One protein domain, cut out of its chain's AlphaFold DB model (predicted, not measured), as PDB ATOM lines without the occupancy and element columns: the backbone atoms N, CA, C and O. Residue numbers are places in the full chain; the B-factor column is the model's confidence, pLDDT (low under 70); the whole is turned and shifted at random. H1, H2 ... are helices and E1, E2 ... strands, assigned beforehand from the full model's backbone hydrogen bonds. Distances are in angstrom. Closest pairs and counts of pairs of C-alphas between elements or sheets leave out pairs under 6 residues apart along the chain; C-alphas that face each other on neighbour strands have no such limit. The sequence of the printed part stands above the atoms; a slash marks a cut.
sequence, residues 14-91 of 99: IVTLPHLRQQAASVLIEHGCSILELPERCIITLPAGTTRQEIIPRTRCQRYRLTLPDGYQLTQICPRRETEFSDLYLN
ATOM      1  N   ILE A  14     -40.727  41.265  30.532       83.12
ATOM      2  CA  ILE A  14     -41.278  42.614  30.664       83.12
ATOM      3  C   ILE A  14     -42.635  42.512  31.359       83.12
ATOM      4  O   ILE A  14     -43.557  41.868  30.856       83.12
ATOM      5  N   VAL A  15     -42.776  43.183  32.498       84.31
ATOM      6  CA  VAL A  15     -44.027  43.275  33.256       84.31
ATOM      7  C   VAL A  15     -44.604  44.674  33.093       84.31
ATOM      8  O   VAL A  15     -43.936  45.664  33.368       84.31
ATOM      9  N   THR A  16     -45.860  44.770  32.654       84.62
ATOM     10  CA  THR A  16     -46.563  46.057  32.534       84.62
ATOM     11  C   THR A  16     -47.601  46.192  33.641       84.62
ATOM     12  O   THR A  16     -48.476  45.335  33.776       84.62
ATOM     13  N   LEU A  17     -47.512  47.277  34.407       84.69
ATOM     14  CA  LEU A  17     -48.426  47.621  35.499       84.69
ATOM     15  C   LEU A  17     -49.082  48.978  35.211       84.69
ATOM     16  O   LEU A  17     -48.462  49.803  34.547       84.69
ATOM     17  N   PRO A  18     -50.290  49.270  35.717       82.50
ATOM     18  CA  PRO A  18     -50.913  50.573  35.509       82.50
ATOM     19  C   PRO A  18     -50.269  51.635  36.409       82.50
ATOM     20  O   PRO A  18     -50.060  52.767  35.998       82.50
ATOM     21  N   HIS A  19     -49.910  51.253  37.636       78.56
ATOM     22  CA  HIS A  19     -49.264  52.118  38.614       78.56
ATOM     23  C   HIS A  19     -48.287  51.294  39.448       78.56
ATOM     24  O   HIS A  19     -48.581  50.152  39.809       78.56
ATOM     25  N   LEU A  20     -47.155  51.894  39.799       81.19
ATOM     26  CA  LEU A  20     -46.174  51.321  40.710       81.19
ATOM     27  C   LEU A  20     -46.004  52.263  41.903       81.19
ATOM     28  O   LEU A  20     -45.862  53.472  41.746       81.19
ATOM     29  N   ARG A  21     -46.048  51.728  43.126       82.69
ATOM     30  CA  ARG A  21     -45.768  52.540  44.321       82.69
ATOM     31  C   ARG A  21     -44.280  52.892  44.350       82.69
ATOM     32  O   ARG A  21     -43.464  52.005  44.136       82.69
ATOM     33  N   GLN A  22     -43.925  54.124  44.728       80.69
ATOM     34  CA  GLN A  22     -42.516  54.553  44.821       80.69
ATOM     35  C   GLN A  22     -41.653  53.608  45.669       80.69
ATOM     36  O   GLN A  22     -40.569  53.223  45.249       80.69
ATOM     37  N   GLN A  23     -42.160  53.160  46.821       81.44
ATOM     38  CA  GLN A  23     -41.437  52.203  47.663       81.44
ATOM     39  C   GLN A  23     -41.173  50.876  46.935       81.44
ATOM     40  O   GLN A  23     -40.117  50.280  47.109       81.44
ATOM     41  N   ALA A  24     -42.116  50.425  46.103       84.56
ATOM     42  CA  ALA A  24     -41.931  49.211  45.324       84.56
ATOM     43  C   ALA A  24     -40.923  49.413  44.187       84.56
ATOM     44  O   ALA A  24     -40.137  48.513  43.908       84.56
ATOM     45  N   ALA A  25     -40.908  50.603  43.579       87.00
ATOM     46  CA  ALA A  25     -39.916  50.966  42.578       87.00
ATOM     47  C   ALA A  25     -38.492  50.925  43.150       87.00
ATOM     48  O   ALA A  25     -37.614  50.325  42.538       87.00
ATOM     49  N   SER A  26     -38.276  51.481  44.348       86.31
ATOM     50  CA  SER A  26     -36.966  51.443  45.009       86.31
ATOM     51  C   SER A  26     -36.471  50.018  45.253       86.31
ATOM     52  O   SER A  26     -35.320  49.727  44.951       86.31
ATOM     53  N   VAL A  27     -37.340  49.122  45.733       86.94
ATOM     54  CA  VAL A  27     -36.976  47.714  45.964       86.94
ATOM     55  C   VAL A  27     -36.647  47.010  44.646       86.94
ATOM     56  O   VAL A  27     -35.633  46.337  44.535       86.94
ATOM     57  N   LEU A  28     -37.461  47.195  43.607       88.50
ATOM     58  CA  LEU A  28     -37.203  46.581  42.301       88.50
ATOM     59  C   LEU A  28     -35.865  47.038  41.701       88.50
ATOM     60  O   LEU A  28     -35.130  46.209  41.171       88.50
ATOM     61  N   ILE A  29     -35.537  48.329  41.813       89.88
ATOM     62  CA  ILE A  29     -34.248  48.875  41.366       89.88
ATOM     63  C   ILE A  29     -33.091  48.286  42.185       89.88
ATOM     64  O   ILE A  29     -32.069  47.923  41.605       89.88
ATOM     65  N   GLU A  30     -33.250  48.147  43.505       89.38
ATOM     66  CA  GLU A  30     -32.246  47.538  44.392       89.38
ATOM     67  C   GLU A  30     -31.907  46.096  43.976       89.38
ATOM     68  O   GLU A  30     -30.737  45.719  43.967       89.38
ATOM     69  N   HIS A  31     -32.904  45.328  43.530       88.06
ATOM     70  CA  HIS A  31     -32.726  43.960  43.027       88.06
ATOM     71  C   HIS A  31     -32.431  43.879  41.511       88.06
ATOM     72  O   HIS A  31     -32.584  42.829  40.888       88.06
ATOM     73  N   GLY A  32     -32.012  44.984  40.884       87.75
ATOM     74  CA  GLY A  32     -31.520  44.994  39.502       87.75
ATOM     75  C   GLY A  32     -32.598  45.019  38.413       87.75
ATOM     76  O   GLY A  32     -32.286  44.797  37.242       87.75
ATOM     77  N   CYS A  33     -33.857  45.301  38.753       89.75
ATOM     78  CA  CYS A  33     -34.894  45.561  37.754       89.75
ATOM     79  C   CYS A  33     -34.769  46.989  37.206       89.75
ATOM     80  O   CYS A  33     -34.444  47.928  37.930       89.75
ATOM     81  N   SER A  34     -35.099  47.176  35.928       89.94
ATOM     82  CA  SER A  34     -35.228  48.516  35.337       89.94
ATOM     83  C   SER A  34     -36.694  48.909  35.233       89.94
ATOM     84  O   SER A  34     -37.535  48.081  34.891       89.94
ATOM     85  N   ILE A  35     -37.012  50.172  35.511       90.62
ATOM     86  CA  ILE A  35     -38.386  50.681  35.487       90.62
ATOM     87  C   ILE A  35     -38.453  51.852  34.515       90.62
ATOM     88  O   ILE A  35     -37.682  52.803  34.621       90.62
ATOM     89  N   LEU A  36     -39.398  51.784  33.586       89.75
ATOM     90  CA  LEU A  36     -39.764  52.870  32.694       89.75
ATOM     91  C   LEU A  36     -41.182  53.329  33.040       89.75
ATOM     92  O   LEU A  36     -42.163  52.636  32.759       89.75
ATOM     93  N   GLU A  37     -41.283  54.498  33.664       87.44
ATOM     94  CA  GLU A  37     -42.559  55.130  33.996       87.44
ATOM     95  C   GLU A  37     -43.114  55.875  32.775       87.44
ATOM     96  O   GLU A  37     -42.449  56.720  32.175       87.44
ATOM     97  N   LEU A  38     -44.350  55.552  32.395       86.81
ATOM     98  CA  LEU A  38     -45.133  56.230  31.366       86.81
ATOM     99  C   LEU A  38     -46.389  56.842  32.020       86.81
ATOM    100  O   LEU A  38     -46.794  56.393  33.092       86.81
ATOM    101  N   PRO A  39     -47.059  57.818  31.378       83.12
ATOM    102  CA  PRO A  39     -48.186  58.541  31.982       83.12
ATOM    103  C   PRO A  39     -49.346  57.667  32.490       83.12
ATOM    104  O   PRO A  39     -50.052  58.071  33.407       83.12
ATOM    105  N   GLU A  40     -49.548  56.483  31.906       84.75
ATOM    106  CA  GLU A  40     -50.677  55.585  32.212       84.75
ATOM    107  C   GLU A  40     -50.240  54.171  32.626       84.75
ATOM    108  O   GLU A  40     -51.078  53.296  32.845       84.75
ATOM    109  N   ARG A  41     -48.927  53.907  32.653       85.00
ATOM    110  CA  ARG A  41     -48.381  52.573  32.924       85.00
ATOM    111  C   ARG A  41     -46.911  52.619  33.305       85.00
ATOM    112  O   ARG A  41     -46.172  53.492  32.877       85.00
ATOM    113  N   CYS A  42     -46.461  51.615  34.031       87.69
ATOM    114  CA  CYS A  42     -45.060  51.353  34.320       87.69
ATOM    115  C   CYS A  42     -44.638  50.073  33.602       87.69
ATOM    116  O   CYS A  42     -45.343  49.063  33.657       87.69
ATOM    117  N   ILE A  43     -43.489  50.120  32.941       88.38
ATOM    118  CA  ILE A  43     -42.867  48.965  32.298       88.38
ATOM    119  C   ILE A  43     -41.683  48.554  33.166       88.38
ATOM    120  O   ILE A  43     -40.769  49.344  33.382       88.38
ATOM    121  N   ILE A  44     -41.715  47.331  33.679       90.19
ATOM    122  CA  ILE A  44     -40.662  46.761  34.511       90.19
ATOM    123  C   ILE A  44     -39.932  45.714  33.685       90.19
ATOM    124  O   ILE A  44     -40.535  44.755  33.208       90.19
ATOM    125  N   THR A  45     -38.631  45.894  33.553       90.50
ATOM    126  CA  THR A  45     -37.723  44.944  32.929       90.50
ATOM    127  C   THR A  45     -37.043  44.129  34.014       90.50
ATOM    128  O   THR A  45     -36.324  44.687  34.849       90.50
ATOM    129  N   LEU A  46     -37.263  42.815  33.995       89.00
ATOM    130  CA  LEU A  46     -36.619  41.894  34.925       89.00
ATOM    131  C   LEU A  46     -35.197  41.557  34.450       89.00
ATOM    132  O   LEU A  46     -34.981  41.378  33.244       89.00
ATOM    133  N   PRO A  47     -34.228  41.445  35.373       88.88
ATOM    134  CA  PRO A  47     -32.857  41.091  35.031       88.88
ATOM    135  C   PRO A  47     -32.765  39.665  34.475       88.88
ATOM    136  O   PRO A  47     -33.574  38.785  34.793       88.88
ATOM    137  N   ALA A  48     -31.736  39.420  33.664       85.62
ATOM    138  CA  ALA A  48     -31.418  38.082  33.180       85.62
ATOM    139  C   ALA A  48     -31.184  37.106  34.347       85.62
ATOM    140  O   ALA A  48     -30.644  37.474  35.390       85.62
ATOM    141  N   GLY A  49     -31.605  35.853  34.172       83.81
ATOM    142  CA  GLY A  49     -31.576  34.845  35.239       83.81
ATOM    143  C   GLY A  49     -32.814  34.850  36.137       83.81
ATOM    144  O   GLY A  49     -32.943  33.967  36.982       83.81
ATOM    145  N   THR A  50     -33.753  35.780  35.926       86.75
ATOM    146  CA  THR A  50     -35.063  35.713  36.575       86.75
ATOM    147  C   THR A  50     -35.803  34.453  36.131       86.75
ATOM    148  O   THR A  50     -35.983  34.209  34.940       86.75
ATOM    149  N   THR A  51     -36.254  33.647  37.088       87.25
ATOM    150  CA  THR A  51     -37.032  32.431  36.814       87.25
ATOM    151  C   THR A  51     -38.508  32.666  37.087       87.25
ATOM    152  O   THR A  51     -38.866  33.352  38.041       87.25
ATOM    153  N   ARG A  52     -39.376  32.069  36.267       87.06
ATOM    154  CA  ARG A  52     -40.832  32.166  36.398       87.06
ATOM    155  C   ARG A  52     -41.438  30.791  36.643       87.06
ATOM    156  O   ARG A  52     -41.253  29.874  35.850       87.06
ATOM    157  N   GLN A  53     -42.200  30.664  37.722       87.25
ATOM    158  CA  GLN A  53     -42.887  29.434  38.102       87.25
ATOM    159  C   GLN A  53     -44.373  29.704  38.334       87.25
ATOM    160  O   GLN A  53     -44.734  30.592  39.099       87.25
ATOM    161  N   GLU A  54     -45.256  28.929  37.711       84.50
ATOM    162  CA  GLU A  54     -46.695  29.040  37.963       84.50
ATOM    163  C   GLU A  54     -47.051  28.516  39.368       84.50
ATOM    164  O   GLU A  54     -46.701  27.396  39.744       84.50
ATOM    165  N   ILE A  55     -47.756  29.333  40.153       82.38
ATOM    166  CA  ILE A  55     -48.320  28.966  41.452       82.38
ATOM    167  C   ILE A  55     -49.768  28.541  41.209       82.38
ATOM    168  O   ILE A  55     -50.580  29.378  40.820       82.38
ATOM    169  N   ILE A  56     -50.060  27.259  41.463       70.75
ATOM    170  CA  ILE A  56     -51.357  26.553  41.380       70.75
ATOM    171  C   ILE A  56     -52.491  27.381  40.737       70.75
ATOM    172  O   ILE A  56     -53.037  28.285  41.388       70.75
ATOM    173  N   PRO A  57     -52.930  27.037  39.516       63.06
ATOM    174  CA  PRO A  57     -53.927  27.816  38.797       63.06
ATOM    175  C   PRO A  57     -55.248  27.887  39.575       63.06
ATOM    176  O   PRO A  57     -55.873  26.877  39.902       63.06
ATOM    177  N   ARG A  58     -55.707  29.110  39.862       63.22
ATOM    178  CA  ARG A  58     -57.084  29.380  40.304       63.22
ATOM    179  C   ARG A  58     -57.914  29.720  39.067       63.22
ATOM    180  O   ARG A  58     -57.422  30.328  38.126       63.22
ATOM    181  N   THR A  59     -59.204  29.402  39.084       64.25
ATOM    182  CA  THR A  59     -60.130  29.539  37.940       64.25
ATOM    183  C   THR A  59     -60.288  30.954  37.356       64.25
ATOM    184  O   THR A  59     -60.921  31.091  36.311       64.25
ATOM    185  N   ARG A  60     -59.744  32.007  37.990       68.69
ATOM    186  CA  ARG A  60     -59.926  33.414  37.579       68.69
ATOM    187  C   ARG A  60     -58.646  34.178  37.217       68.69
ATOM    188  O   ARG A  60     -58.737  35.100  36.416       68.69
ATOM    189  N   CYS A  61     -57.485  33.797  37.751       72.75
ATOM    190  CA  CYS A  61     -56.212  34.482  37.495       72.75
ATOM    191  C   CYS A  61     -55.069  33.466  37.468       72.75
ATOM    192  O   CYS A  61     -55.071  32.515  38.257       72.75
ATOM    193  N   GLN A  62     -54.079  33.707  36.616       82.25
ATOM    194  CA  GLN A  62     -52.797  33.018  36.674       82.25
ATOM    195  C   GLN A  62     -51.910  33.716  37.705       82.25
ATOM    196  O   GLN A  62     -51.934  34.939  37.840       82.25
ATOM    197  N   ARG A  63     -51.161  32.936  38.478       86.31
ATOM    198  CA  ARG A  63     -50.224  33.457  39.473       86.31
ATOM    199  C   ARG A  63     -48.859  32.888  39.172       86.31
ATOM    200  O   ARG A  63     -48.726  31.681  39.003       86.31
ATOM    201  N   TYR A  64     -47.859  33.746  39.147       86.44
ATOM    202  CA  TYR A  64     -46.482  33.386  38.882       86.44
ATOM    203  C   TYR A  64     -45.613  33.842  40.044       86.44
ATOM    204  O   TYR A  64     -45.714  34.978  40.502       86.44
ATOM    205  N   ARG A  65     -44.760  32.947  40.530       88.56
ATOM    206  CA  ARG A  65     -43.602  33.298  41.340       88.56
ATOM    207  C   ARG A  65     -42.481  33.662  40.383       88.56
ATOM    208  O   ARG A  65     -42.109  32.835  39.553       88.56
ATOM    209  N   LEU A  66     -41.959  34.870  40.513       88.38
ATOM    210  CA  LEU A  66     -40.747  35.294  39.829       88.38
ATOM    211  C   LEU A  66     -39.619  35.263  40.858       88.38
ATOM    212  O   LEU A  66     -39.779  35.834  41.933       88.38
ATOM    213  N   THR A  67     -38.516  34.587  40.572       88.94
ATOM    214  CA  THR A  67     -37.328  34.600  41.439       88.94
ATOM    215  C   THR A  67     -36.229  35.341  40.705       88.94
ATOM    216  O   THR A  67     -35.789  34.875  39.654       88.94
ATOM    217  N   LEU A  68     -35.836  36.492  41.240       88.56
ATOM    218  CA  LEU A  68     -34.747  37.329  40.752       88.56
ATOM    219  C   LEU A  68     -33.393  36.616  40.944       88.56
ATOM    220  O   LEU A  68     -33.297  35.698  41.764       88.56
ATOM    221  N   PRO A  69     -32.339  37.002  40.200       85.38
ATOM    222  CA  PRO A  69     -31.030  36.349  40.268       85.38
ATOM    223  C   PRO A  69     -30.365  36.436  41.649       85.38
ATOM    224  O   PRO A  69     -29.557  35.573  41.984       85.38
ATOM    225  N   ASP A  70     -30.714  37.431  42.465       85.38
ATOM    226  CA  ASP A  70     -30.245  37.560  43.848       85.38
ATOM    227  C   ASP A  70     -31.032  36.679  44.843       85.38
ATOM    228  O   ASP A  70     -30.713  36.629  46.029       85.38
ATOM    229  N   GLY A  71     -32.045  35.950  44.366       85.50
ATOM    230  CA  GLY A  71     -32.897  35.072  45.166       85.50
ATOM    231  C   GLY A  71     -34.167  35.741  45.691       85.50
ATOM    232  O   GLY A  71     -35.039  35.045  46.224       85.50
ATOM    233  N   TYR A  72     -34.325  37.056  45.510       87.44
ATOM    234  CA  TYR A  72     -35.548  37.757  45.883       87.44
ATOM    235  C   TYR A  72     -36.747  37.268  45.073       87.44
ATOM    236  O   TYR A  72     -36.661  36.993  43.875       87.44
ATOM    237  N   GLN A  73     -37.899  37.151  45.730       89.38
ATOM    238  CA  GLN A  73     -39.099  36.602  45.114       89.38
ATOM    239  C   GLN A  73     -40.161  37.678  44.920       89.38
ATOM    240  O   GLN A  73     -40.532  38.396  45.845       89.38
ATOM    241  N   LEU A  74     -40.739  37.707  43.729       89.19
ATOM    242  CA  LEU A  74     -41.906  38.500  43.382       89.19
ATOM    243  C   LEU A  74     -43.083  37.565  43.113       89.19
ATOM    244  O   LEU A  74     -42.917  36.419  42.690       89.19
ATOM    245  N   THR A  75     -44.291  38.063  43.332       88.44
ATOM    246  CA  THR A  75     -45.512  37.382  42.903       88.44
ATOM    247  C   THR A  75     -46.198  38.231  41.848       88.44
ATOM    248  O   THR A  75     -46.676  39.322  42.143       88.44
ATOM    249  N   GLN A  76     -46.278  37.722  40.624       86.62
ATOM    250  CA  GLN A  76     -47.045  38.325  39.544       86.62
ATOM    251  C   GLN A  76     -48.416  37.654  39.462       86.62
ATOM    252  O   GLN A  76     -48.527  36.429  39.414       86.62
ATOM    253  N   ILE A  77     -49.478  38.451  39.439       85.31
ATOM    254  CA  ILE A  77     -50.839  37.979  39.200       85.31
ATOM    255  C   ILE A  77     -51.273  38.500  37.838       85.31
ATOM    256  O   ILE A  77     -51.408  39.704  37.645       85.31
ATOM    257  N   CYS A  78     -51.503  37.583  36.904       80.25
ATOM    258  CA  CYS A  78     -52.008  37.894  35.577       80.25
ATOM    259  C   CYS A  78     -53.510  37.576  35.532       80.25
ATOM    260  O   CYS A  78     -53.905  36.413  35.718       80.25
ATOM    261  N   PRO A  79     -54.380  38.569  35.312       76.94
ATOM    262  CA  PRO A  79     -55.787  38.308  35.039       76.94
ATOM    263  C   PRO A  79     -55.934  37.534  33.722       76.94
ATOM    264  O   PRO A  79     -55.110  37.635  32.818       76.94
ATOM    265  N   ARG A  80     -56.988  36.717  33.606       69.81
ATOM    266  CA  ARG A  80     -57.195  35.866  32.418       69.81
ATOM    267  C   ARG A  80     -57.669  36.649  31.186       69.81
ATOM    268  O   ARG A  80     -57.680  36.092  30.093       69.81
ATOM    269  N   ARG A  81     -58.135  37.890  31.362       70.19
ATOM    270  CA  ARG A  81     -58.534  38.770  30.259       70.19
ATOM    271  C   ARG A  81     -57.363  39.669  29.887       70.19
ATOM    272  O   ARG A  81     -56.836  40.369  30.739       70.19
ATOM    273  N   GLU A  82     -57.042  39.707  28.598       62.28
ATOM    274  CA  GLU A  82     -55.996  40.568  28.019       62.28
ATOM    275  C   GLU A  82     -56.188  42.068  28.293       62.28
ATOM    276  O   GLU A  82     -55.234  42.833  28.232       62.28
ATOM    277  N   THR A  83     -57.409  42.503  28.608       59.84
ATOM    278  CA  THR A  83     -57.730  43.912  28.879       59.84
ATOM    279  C   THR A  83     -57.426  44.353  30.311       59.84
ATOM    280  O   THR A  83     -57.647  45.513  30.644       59.84
ATOM    281  N   GLU A  84     -57.011  43.438  31.186       65.25
ATOM    282  CA  GLU A  84     -56.761  43.718  32.597       65.25
ATOM    283  C   GLU A  84     -55.248  43.729  32.867       65.25
ATOM    284  O   GLU A  84     -54.500  42.890  32.363       65.25
ATOM    285  N   PHE A  85     -54.778  44.697  33.655       67.06
ATOM    286  CA  PHE A  85     -53.359  44.795  33.986       67.06
ATOM    287  C   PHE A  85     -52.938  43.702  34.970       67.06
ATOM    288  O   PHE A  85     -53.730  43.258  35.799       67.06
ATOM    289  N   SER A  86     -51.671  43.289  34.901       74.19
ATOM    290  CA  SER A  86     -51.105  42.407  35.921       74.19
ATOM    291  C   SER A  86     -50.870  43.176  37.222       74.19
ATOM    292  O   SER A  86     -50.571  44.369  37.188       74.19
ATOM    293  N   ASP A  87     -50.955  42.487  38.356       81.31
ATOM    294  CA  ASP A  87     -50.487  42.987  39.649       81.31
ATOM    295  C   ASP A  87     -49.125  42.365  39.970       81.31
ATOM    296  O   ASP A  87     -48.896  41.180  39.709       81.31
ATOM    297  N   LEU A  88     -48.223  43.143  40.571       83.62
ATOM    298  CA  LEU A  88     -46.927  42.664  41.050       83.62
ATOM    299  C   LEU A  88     -46.801  42.942  42.546       83.62
ATOM    300  O   LEU A  88     -46.884  44.086  42.991       83.62
ATOM    301  N   TYR A  89     -46.576  41.884  43.314       83.44
ATOM    302  CA  TYR A  89     -46.360  41.948  44.750       83.44
ATOM    303  C   TYR A  89     -44.902  41.637  45.057       83.44
ATOM    304  O   TYR A  89     -44.362  40.624  44.606       83.44
ATOM    305  N   LEU A  90     -44.288  42.501  45.858       83.25
ATOM    306  CA  LEU A  90     -42.999  42.233  46.478       83.25
ATOM    307  C   LEU A  90     -43.232  41.253  47.625       83.25
ATOM    308  O   LEU A  90     -44.026  41.548  48.523       83.25
ATOM    309  N   ASN A  91     -42.590  40.088  47.593       79.00
ATOM    310  CA  ASN A  91     -42.619  39.217  48.759       79.00
ATOM    311  C   ASN A  91     -41.572  39.741  49.740       79.00
ATOM    312  O   ASN A  91     -40.477  40.118  49.332       79.00
TER     313      ASN A  91
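What this domain is: This is residues 14 to 91 of the 99 residues of an uncharacterized protein of Ktedonosporobacter rubrisoli (UniProt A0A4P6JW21). Two antiparallel sheets stand side by side rather than face to face: a fan of four strands, E4 to E7, and a smaller sheet of three, E1, E3 and E2, with the lone helix H1 over one face of the smaller sheet and grazing the fan. The fan's strand lines turn by 61 degrees from edge to edge. The 78 printed residues hold one named helix and seven named strands, along the chain E1 H1 E2 E3 E4 E5 E6 E7. The class is mostly strand; the sheet orders are E4 - E5 - E6 - E7 and E1 - E3 - E2. The whole is compact, with a radius of gyration of the C-alphas of 12.2 A and spans of 34 by 31 by 19 A.

How they stand to each other: Begin with the larger sheet, a meander, each strand the antiparallel neighbour of the one before: E4, residues 51 to 54, E5, 61 to 67, E6, 73 to 79, and E7, 87 to 90. Each consecutive pair is a hairpin. Look at N 53 and O 65, 2.8 A apart, between E4 and E5; N 64 and O 76, 2.8 A, between E5 and E6; and N 75 and O 89, 2.9 A, between E6 and E7. The closest C-alphas of edge strand E7 and E1, residues 14 to 17, are those of Asp 87 and Leu 17, 6.6 A apart. E1 is the antiparallel neighbour of E3, residues 41 to 46, with N 15 and O 44 at 2.8 A. E3 forms a hairpin with E2, residues 34 to 38, where N 36 and O 43 are 2.8 A apart. H1, residues 22 to 30, is on this sheet at a height over the sheet of 9.4 A, over E2, and runs along the strands, at 2 degrees to E2 on the local plane. The closest C-alphas of H1 and E2 are those of Ala 25 and Ile 35, 7.3 A apart. E1, H1 and E2 make a split strand-helix-strand unit, two strands running the same way with a helix between them in the chain and E3 between them in the sheet; its crossover is right-handed. H1 only grazes the larger sheet, with residues 24 to 28. In H1 every O i to N i+4 pair is within hydrogen-bond range. E3 and E4 are apart.

Where its parts are: Find C-alpha 61 at (-56.212, 34.482, 37.495); from there E5 runs 19.3 A to C-alpha 67. E6 measures 19.6 A, E3 16.0 A, E2 13.2 A and H1 12.4 A; E1, E4 and E7 are shorter. E1 begins at C-alpha 14, (-41.278, 42.614, 30.664), and E7 ends at C-alpha 90, (-42.999, 42.233, 46.478).

The domain as a whole: The two C-alphas farthest apart are those of Glu 30 and Thr 59, 33.8 A. The printed part has no cut, and no link is long. Mean pLDDT of the printed part is 82.7; look for values under 70 at residues 57 to 60, 80 and 82 to 85.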